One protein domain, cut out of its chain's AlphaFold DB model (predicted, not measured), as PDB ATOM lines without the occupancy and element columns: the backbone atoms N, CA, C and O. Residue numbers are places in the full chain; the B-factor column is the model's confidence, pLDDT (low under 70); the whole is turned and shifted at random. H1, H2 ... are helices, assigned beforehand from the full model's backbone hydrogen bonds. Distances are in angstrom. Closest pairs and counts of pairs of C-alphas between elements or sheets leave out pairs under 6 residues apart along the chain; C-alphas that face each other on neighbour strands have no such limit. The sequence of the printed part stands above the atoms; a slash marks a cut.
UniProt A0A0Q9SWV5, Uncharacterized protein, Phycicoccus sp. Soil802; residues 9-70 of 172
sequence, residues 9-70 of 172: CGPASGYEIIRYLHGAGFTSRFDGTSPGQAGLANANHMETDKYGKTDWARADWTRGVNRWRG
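AT A GLANCE: This is residues 9 to 70 of the 172 residues of an uncharacterized protein of Phycicoccus sp. Soil802 (UniProt A0A0Q9SWV5). Two helices, the long H1 and the shorter H4, run side by side in the same direction, and the short helix H2 sits next to both, so that the centres of H1, H2 and H4 make a triangle. The loop of residues 23 to 36 lies toward one end of this small body, and the very short H3 and the loop of residues 52 to 59 lie toward the other. The printed part has 62 residues with four named helices, H1, H2, H3 and H4 in that order along the chain, and no named strand; the class is all helix, with 33 of the 62 residues in the helices. The whole is compact, with a radius of gyration of the C-alphas of 10.1 A, and spans 28 by 20 by 16 A, a rounded outline.

IN THESE COORDINATES: H1, the longest helix, holds residues 9 to 22 and is 19.7 A from first to last C-alpha; C-alpha 9 is at (-34.673, 28.513, 25.212) and C-alpha 22 at (-34.798, 18.815, 42.396). H4 holds residues 60 to 69 and is 14.2 A long, with C-alpha 69 at (-26.723, 18.116, 38.505). H2 holds residues 37 to 41, 6.0 A, and H3 residues 48 to 51, 5.4 A.

HOW THE PARTS SIT: H1 and H4 touch, with the C-alphas of Gly 14 and Val 65 the closest at 6.0 A. Their lines stand at a shallow tilt of 23 degrees, and they run the same way. H2 is the hub, touching the three other helices. H1 touches it with residues 10 to 15 alone, and the closest C-alphas, of Pro 11 and Gln 37, are 4.8 A apart. H2 and H4 only just touch, with 3 pairs of C-alphas within 8 A, the closest those of Leu 40 and Gly 64 at 6.2 A. H2 and H3 touch only at the corner by their link, and only just, with 3 such pairs; the closest C-alphas are those of Ala 41 and Thr 48, 4.6 A apart. H3 and H1 are close but not clearly touching, with the C-alphas of Thr 48 and Pro 11 the closest at 7.6 A. H3 and H4 are also close but not clearly touching, with the C-alphas of Thr 48 and Asp 60 the closest at 7.9 A. In H1, H2 and H4 every O i to N i+4 pair is within hydrogen-bond range; H3 is too short for such a pair, and its one O i to N i+3 pair is not within range.

THE WHOLE: The two C-alphas farthest apart are those of Gly 25 and Ala 57, at 29.6 A. The printed part has no cut. The link from H1 to H2, 14 residues, is long; those from H2 to H3 and from H3 to H4 are short. The mean pLDDT of the printed part is 98.0, and no printed residue is under 70.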
ATOM      1  N   CYS A   9     -33.896  29.757  25.271       97.75
ATOM      2  CA  CYS A   9     -34.673  28.513  25.212       97.75
ATOM      3  C   CYS A   9     -33.927  27.287  25.788       97.75
ATOM      4  O   CYS A   9     -34.523  26.447  26.468       97.75
ATOM      5  N   GLY A  10     -32.602  27.199  25.608       98.44
ATOM      6  CA  GLY A  10     -31.781  26.139  26.206       98.44
ATOM      7  C   GLY A  10     -31.703  26.226  27.736       98.44
ATOM      8  O   GLY A  10     -32.117  25.275  28.402       98.44
ATOM      9  N   PRO A  11     -31.263  27.356  28.329       98.69
ATOM     10  CA  PRO A  11     -31.298  27.559  29.773       98.69
ATOM     11  C   PRO A  11     -32.692  27.406  30.379       98.69
ATOM     12  O   PRO A  11     -32.824  26.883  31.483       98.69
ATOM     13  N   ALA A  12     -33.736  27.844  29.675       98.44
ATOM     14  CA  ALA A  12     -35.110  27.703  30.127       98.44
ATOM     15  C   ALA A  12     -35.536  26.233  30.195       98.44
ATOM     16  O   ALA A  12     -35.954  25.794  31.264       98.44
ATOM     17  N   SER A  13     -35.350  25.459  29.120       98.56
ATOM     18  CA  SER A  13     -35.681  24.025  29.117       98.56
ATOM     19  C   SER A  13     -34.835  23.234  30.125       98.56
ATOM     20  O   SER A  13     -35.357  22.388  30.847       98.56
ATOM     21  N   GLY A  14     -33.543  23.549  30.261       98.50
ATOM     22  CA  GLY A  14     -32.682  22.943  31.279       98.50
ATOM     23  C   GLY A  14     -33.148  23.250  32.704       98.50
ATOM     24  O   GLY A  14     -33.234  22.347  33.536       98.50
ATOM     25  N   TYR A  15     -33.498  24.509  32.991       98.38
ATOM     26  CA  TYR A  15     -33.963  24.899  34.322       98.38
ATOM     27  C   TYR A  15     -35.329  24.297  34.654       98.38
ATOM     28  O   TYR A  15     -35.557  23.923  35.801       98.38
ATOM     29  N   GLU A  16     -36.223  24.155  33.672       97.81
ATOM     30  CA  GLU A  16     -37.497  23.452  33.848       97.81
ATOM     31  C   GLU A  16     -37.291  22.014  34.315       97.81
ATOM     32  O   GLU A  16     -37.898  21.599  35.303       97.81
ATOM     33  N   ILE A  17     -36.385  21.284  33.661       98.38
ATOM     34  CA  ILE A  17     -36.050  19.903  34.017       98.38
ATOM     35  C   ILE A  17     -35.390  19.828  35.397       98.38
ATOM     36  O   ILE A  17     -35.790  19.018  36.232       98.38
ATOM     37  N   ILE A  18     -34.414  20.695  35.682       98.25
ATOM     38  CA  ILE A  18     -33.746  20.731  36.992       98.25
ATOM     39  C   ILE A  18     -34.750  21.032  38.104       98.25
ATOM     40  O   ILE A  18     -34.751  20.355  39.131       98.25
ATOM     41  N   ARG A  19     -35.637  22.008  37.892       97.31
ATOM     42  CA  ARG A  19     -36.674  22.378  38.855       97.31
ATOM     43  C   ARG A  19     -37.690  21.260  39.058       97.31
ATOM     44  O   ARG A  19     -38.141  21.082  40.186       97.31
ATOM     45  N   TYR A  20     -38.059  20.538  38.002       96.31
ATOM     46  CA  TYR A  20     -38.942  19.378  38.106       96.31
ATOM     47  C   TYR A  20     -38.317  18.279  38.973       96.31
ATOM     48  O   TYR A  20     -38.978  17.748  39.859       96.31
ATOM     49  N   LEU A  21     -37.035  17.979  38.756       97.19
ATOM     50  CA  LEU A  21     -36.341  16.885  39.437       97.19
ATOM     51  C   LEU A  21     -35.920  17.215  40.878       97.19
ATOM     52  O   LEU A  21     -35.965  16.343  41.738       97.19
ATOM     53  N   HIS A  22     -35.475  18.447  41.139       97.56
ATOM     54  CA  HIS A  22     -34.798  18.815  42.396       97.56
ATOM     55  C   HIS A  22     -35.435  20.001  43.129       97.56
ATOM     56  O   HIS A  22     -34.991  20.370  44.215       97.56
ATOM     57  N   GLY A  23     -36.465  20.619  42.552       97.25
ATOM     58  CA  GLY A  23     -37.084  21.830  43.086       97.25
ATOM     59  C   GLY A  23     -36.371  23.125  42.673       97.25
ATOM     60  O   GLY A  23     -35.278  23.139  42.110       97.25
ATOM     61  N   ALA A  24     -37.021  24.262  42.940       95.50
ATOM     62  CA  ALA A  24     -36.584  25.570  42.436       95.50
ATOM     63  C   ALA A  24     -35.280  26.093  43.070       95.50
ATOM     64  O   ALA A  24     -34.625  26.941  42.468       95.50
ATOM     65  N   GLY A  25     -34.917  25.596  44.258       96.69
ATOM     66  CA  GLY A  25     -33.753  26.027  45.042       96.69
ATOM     67  C   GLY A  25     -32.460  25.248  44.774       96.69
ATOM     68  O   GLY A  25     -31.460  25.503  45.437       96.69
ATOM     69  N   PHE A  26     -32.459  24.291  43.842       98.25
ATOM     70  CA  PHE A  26     -31.316  23.404  43.627       98.25
ATOM     71  C   PHE A  26     -30.138  24.115  42.940       98.25
ATOM     72  O   PHE A  26     -30.152  24.346  41.728       98.25
ATOM     73  N   THR A  27     -29.117  24.468  43.721       98.38
ATOM     74  CA  THR A  27     -27.876  25.101  43.249       98.38
ATOM     75  C   THR A  27     -27.026  24.136  42.427       98.38
ATOM     76  O   THR A  27     -27.053  22.926  42.662       98.38
ATOM     77  N   SER A  28     -26.223  24.673  41.506       98.50
ATOM     78  CA  SER A  28     -25.295  23.863  40.714       98.50
ATOM     79  C   SER A  28     -24.335  23.085  41.614       98.50
ATOM     80  O   SER A  28     -23.689  23.648  42.498       98.50
ATOM     81  N   ARG A  29     -24.212  21.781  41.368       98.44
ATOM     82  CA  ARG A  29     -23.222  20.916  42.019       98.44
ATOM     83  C   ARG A  29     -21.808  21.130  41.483       98.44
ATOM     84  O   ARG A  29     -20.862  20.706  42.134       98.44
ATOM     85  N   PHE A  30     -21.664  21.761  40.318       98.25
ATOM     86  CA  PHE A  30     -20.365  22.016  39.703       98.25
ATOM     87  C   PHE A  30     -19.631  23.193  40.353       98.25
ATOM     88  O   PHE A  30     -18.436  23.095  40.607       98.25
ATOM     89  N   ASP A  31     -20.336  24.292  40.625       97.88
ATOM     90  CA  ASP A  31     -19.711  25.547  41.067       97.88
ATOM     91  C   ASP A  31     -20.537  26.352  42.090       97.88
ATOM     92  O   ASP A  31     -20.178  27.480  42.417       97.88
ATOM     93  N   GLY A  32     -21.649  25.810  42.597       98.25
ATOM     94  CA  GLY A  32     -22.513  26.510  43.552       98.25
ATOM     95  C   GLY A  32     -23.368  27.628  42.944       98.25
ATOM     96  O   GLY A  32     -24.027  28.351  43.691       98.25
ATOM     97  N   THR A  33     -23.400  27.776  41.612       98.31
ATOM     98  CA  THR A  33     -24.228  28.786  40.933       98.31
ATOM     99  C   THR A  33     -25.689  28.709  41.390       98.31
ATOM    100  O   THR A  33     -26.289  27.630  41.467       98.31
ATOM    101  N   SER A  34     -26.270  29.878  41.678       97.50
ATOM    102  CA  SER A  34     -27.661  30.005  42.122       97.50
ATOM    103  C   SER A  34     -28.664  29.622  41.023       97.50
ATOM    104  O   SER A  34     -28.424  29.944  39.859       97.50
ATOM    105  N   PRO A  35     -29.804  28.990  41.366       97.31
ATOM    106  CA  PRO A  35     -30.778  28.487  40.398       97.31
ATOM    107  C   PRO A  35     -31.343  29.548  39.456       97.31
ATOM    108  O   PRO A  35     -31.702  30.645  39.878       97.31
ATOM    109  N   GLY A  36     -31.499  29.182  38.182       97.69
ATOM    110  CA  GLY A  36     -32.193  29.989  37.184       97.69
ATOM    111  C   GLY A  36     -31.576  29.914  35.789       97.69
ATOM    112  O   GLY A  36     -30.501  29.350  35.583       97.69
ATOM    113  N   GLN A  37     -32.253  30.541  34.822       98.44
ATOM    114  CA  GLN A  37     -31.806  30.576  33.424       98.44
ATOM    115  C   GLN A  37     -30.440  31.253  33.267       98.44
ATOM    116  O   GLN A  37     -29.582  30.726  32.577       98.44
ATOM    117  N   ALA A  38     -30.207  32.382  33.946       98.31
ATOM    118  CA  ALA A  38     -28.922  33.084  33.878       98.31
ATOM    119  C   ALA A  38     -27.763  32.225  34.419       98.31
ATOM    120  O   ALA A  38     -26.669  32.231  33.861       98.31
ATOM    121  N   GLY A  39     -28.017  31.429  35.465       98.25
ATOM    122  CA  GLY A  39     -27.035  30.482  35.983       98.25
ATOM    123  C   GLY A  39     -26.655  29.424  34.945       98.25
ATOM    124  O   GLY A  39     -25.476  29.171  34.725       98.25
ATOM    125  N   LEU A  40     -27.641  28.833  34.263       98.44
ATOM    126  CA  LEU A  40     -27.383  27.858  33.196       98.44
ATOM    127  C   LEU A  40     -26.780  28.489  31.936       98.44
ATOM    128  O   LEU A  40     -26.030  27.828  31.224       98.44
ATOM    129  N   ALA A  41     -27.079  29.754  31.647       98.69
ATOM    130  CA  ALA A  41     -26.588  30.444  30.457       98.69
ATOM    131  C   ALA A  41     -25.095  30.805  30.522       98.69
ATOM    132  O   ALA A  41     -24.495  31.105  29.486       98.69
ATOM    133  N   ASN A  42     -24.491  30.771  31.711       98.00
ATOM    134  CA  ASN A  42     -23.119  31.208  31.926       98.00
ATOM    135  C   ASN A  42     -22.065  30.259  31.309       98.00
ATOM    136  O   ASN A  42     -22.367  29.170  30.805       98.00
ATOM    137  N   ALA A  43     -20.795  30.670  31.370       97.19
ATOM    138  CA  ALA A  43     -19.681  29.935  30.767       97.19
ATOM    139  C   ALA A  43     -19.433  28.544  31.383       97.19
ATOM    140  O   ALA A  43     -18.999  27.616  30.690       97.19
ATOM    141  N   ASN A  44     -19.764  28.368  32.662       97.69
ATOM    142  CA  ASN A  44     -19.571  27.106  33.368       97.69
ATOM    143  C   ASN A  44     -20.597  26.042  32.957       97.69
ATOM    144  O   ASN A  44     -20.294  24.852  33.072       97.69
ATOM    145  N   HIS A  45     -21.748  26.440  32.406       98.38
ATOM    146  CA  HIS A  45     -22.845  25.532  32.070       98.38
ATOM    147  C   HIS A  45     -23.095  25.424  30.561       98.38
ATOM    148  O   HIS A  45     -22.568  24.499  29.951       98.38
ATOM    149  N   MET A  46     -23.883  26.324  29.960       98.56
ATOM    150  CA  MET A  46     -24.309  26.225  28.554       98.56
ATOM    151  C   MET A  46     -23.654  27.257  27.620       98.56
ATOM    152  O   MET A  46     -23.958  27.254  26.435       98.56
ATOM    153  N   GLU A  47     -22.816  28.180  28.116       98.19
ATOM    154  CA  GLU A  47     -22.199  29.268  27.317       98.19
ATOM    155  C   GLU A  47     -23.199  30.084  26.456       98.19
ATOM    156  O   GLU A  47     -22.828  30.752  25.491       98.19
ATOM    157  N   THR A  48     -24.482  30.081  26.811       98.56
ATOM    158  CA  THR A  48     -25.544  30.699  26.011       98.56
ATOM    159  C   THR A  48     -25.427  32.218  25.963       98.56
ATOM    160  O   THR A  48     -25.666  32.810  24.915       98.56
ATOM    161  N   ASP A  49     -24.981  32.859  27.049       98.44
ATOM    162  CA  ASP A  49     -24.696  34.301  27.036       98.44
ATOM    163  C   ASP A  49     -23.538  34.679  26.111       98.44
ATOM    164  O   ASP A  49     -23.522  35.778  25.569       98.44
ATOM    165  N   LYS A  50     -22.583  33.767  25.909       97.62
ATOM    166  CA  LYS A  50     -21.408  34.008  25.069       97.62
ATOM    167  C   LYS A  50     -21.736  33.900  23.583       97.62
ATOM    168  O   LYS A  50     -21.221  34.687  22.798       97.62
ATOM    169  N   TYR A  51     -22.561  32.928  23.197       97.12
ATOM    170  CA  TYR A  51     -22.845  32.644  21.784       97.12
ATOM    171  C   TYR A  51     -24.204  33.147  21.298       97.12
ATOM    172  O   TYR A  51     -24.505  33.002  20.115       97.12
ATOM    173  N   GLY A  52     -25.043  33.691  22.183       97.44
ATOM    174  CA  GLY A  52     -26.407  34.090  21.828       97.44
ATOM    175  C   GLY A  52     -27.291  32.908  21.412       97.44
ATOM    176  O   GLY A  52     -28.260  33.098  20.687       97.44
ATOM    177  N   LYS A  53     -26.930  31.681  21.814       97.12
ATOM    178  CA  LYS A  53     -27.691  30.434  21.632       97.12
ATOM    179  C   LYS A  53     -27.077  29.312  22.471       97.12
ATOM    180  O   LYS A  53     -25.891  29.350  22.791       97.12
ATOM    181  N   THR A  54     -27.862  28.283  22.770       98.56
ATOM    182  CA  THR A  54     -27.356  27.007  23.302       98.56
ATOM    183  C   THR A  54     -27.066  26.069  22.143       98.56
ATOM    184  O   THR A  54     -27.996  25.564  21.507       98.56
ATOM    185  N   ASP A  55     -25.792  25.870  21.819       97.81
ATOM    186  CA  ASP A  55     -25.415  25.203  20.577       97.81
ATOM    187  C   ASP A  55     -25.518  23.672  20.686       97.81
ATOM    188  O   ASP A  55     -24.970  23.045  21.599       97.81
ATOM    189  N   TRP A  56     -26.212  23.063  19.721       98.25
ATOM    190  CA  TRP A  56     -26.306  21.612  19.581       98.25
ATOM    191  C   TRP A  56     -24.938  20.974  19.336       98.25
ATOM    192  O   TRP A  56     -24.590  20.016  20.022       98.25
ATOM    193  N   ALA A  57     -24.152  21.520  18.404       97.69
ATOM    194  CA  ALA A  57     -22.882  20.942  17.960       97.69
ATOM    195  C   ALA A  57     -21.795  20.997  19.043       97.69
ATOM    196  O   ALA A  57     -20.826  20.243  19.000       97.69
ATOM    197  N   ARG A  58     -21.961  21.885  20.030       97.62
ATOM    198  CA  ARG A  58     -21.055  22.033  21.177       97.62
ATOM    199  C   ARG A  58     -21.485  21.219  22.396       97.62
ATOM    200  O   ARG A  58     -20.812  21.282  23.422       97.62
ATOM    201  N   ALA A  59     -22.602  20.493  22.304       98.19
ATOM    202  CA  ALA A  59     -23.202  19.787  23.431       98.19
ATOM    203  C   ALA A  59     -23.460  20.698  24.644       98.19
ATOM    204  O   ALA A  59     -23.390  20.267  25.797       98.19
ATOM    205  N   ASP A  60     -23.752  21.981  24.401       98.62
ATOM    206  CA  ASP A  60     -23.837  22.979  25.468       98.62
ATOM    207  C   ASP A  60     -24.960  22.657  26.453       98.62
ATOM    208  O   ASP A  60     -24.793  22.810  27.663       98.62
ATOM    209  N   TRP A  61     -26.086  22.146  25.950       98.69
ATOM    210  CA  TRP A  61     -27.224  21.794  26.790       98.69
ATOM    211  C   TRP A  61     -26.904  20.630  27.739       98.69
ATOM    212  O   TRP A  61     -27.089  20.754  28.951       98.69
ATOM    213  N   THR A  62     -26.378  19.517  27.213       98.56
ATOM    214  CA  THR A  62     -26.030  18.338  28.026       98.56
ATOM    215  C   THR A  62     -24.904  18.655  28.994       98.56
ATOM    216  O   THR A  62     -25.023  18.329  30.174       98.56
ATOM    217  N   ARG A  63     -23.863  19.372  28.546       98.38
ATOM    218  CA  ARG A  63     -22.797  19.887  29.415       98.38
ATOM    219  C   ARG A  63     -23.379  20.695  30.571       98.38
ATOM    220  O   ARG A  63     -23.034  20.430  31.721       98.38
ATOM    221  N   GLY A  64     -24.265  21.644  30.276       98.62
ATOM    222  CA  GLY A  64     -24.865  22.521  31.272       98.62
ATOM    223  C   GLY A  64     -25.690  21.771  32.310       98.62
ATOM    224  O   GLY A  64     -25.446  21.927  33.505       98.62
ATOM    225  N   VAL A  65     -26.625  20.923  31.875       98.62
ATOM    226  CA  VAL A  65     -27.514  20.194  32.795       98.62
ATOM    227  C   VAL A  65     -26.764  19.117  33.582       98.62
ATOM    228  O   VAL A  65     -26.992  18.980  34.785       98.62
ATOM    229  N   ASN A  66     -25.832  18.390  32.959       98.69
ATOM    230  CA  ASN A  66     -25.034  17.380  33.661       98.69
ATOM    231  C   ASN A  66     -24.107  18.016  34.702       98.69
ATOM    232  O   ASN A  66     -24.075  17.557  35.844       98.69
ATOM    233  N   ARG A  67     -23.407  19.111  34.358       98.50
ATOM    234  CA  ARG A  67     -22.605  19.872  35.335       98.50
ATOM    235  C   ARG A  67     -23.475  20.384  36.474       98.50
ATOM    236  O   ARG A  67     -23.144  20.147  37.631       98.50
ATOM    237  N   TRP A  68     -24.617  20.993  36.155       98.62
ATOM    238  CA  TRP A  68     -25.527  21.506  37.175       98.62
ATOM    239  C   TRP A  68     -25.935  20.424  38.174       98.62
ATOM    240  O   TRP A  68     -25.908  20.634  39.386       98.62
ATOM    241  N   ARG A  69     -26.302  19.244  37.670       97.94
ATOM    242  CA  ARG A  69     -26.723  18.116  38.505       97.94
ATOM    243  C   ARG A  69     -25.563  17.372  39.164       97.94
ATOM    244  O   ARG A  69     -25.812  16.602  40.086       97.94
ATOM    245  N   GLY A  70     -24.327  17.581  38.713       97.75
ATOM    246  CA  GLY A  70     -23.151  16.844  39.177       97.75
ATOM    247  C   GLY A  70     -23.147  15.371  38.757       97.75
ATOM    248  O   GLY A  70     -22.437  14.572  39.357       97.75
TER     249      GLY A  70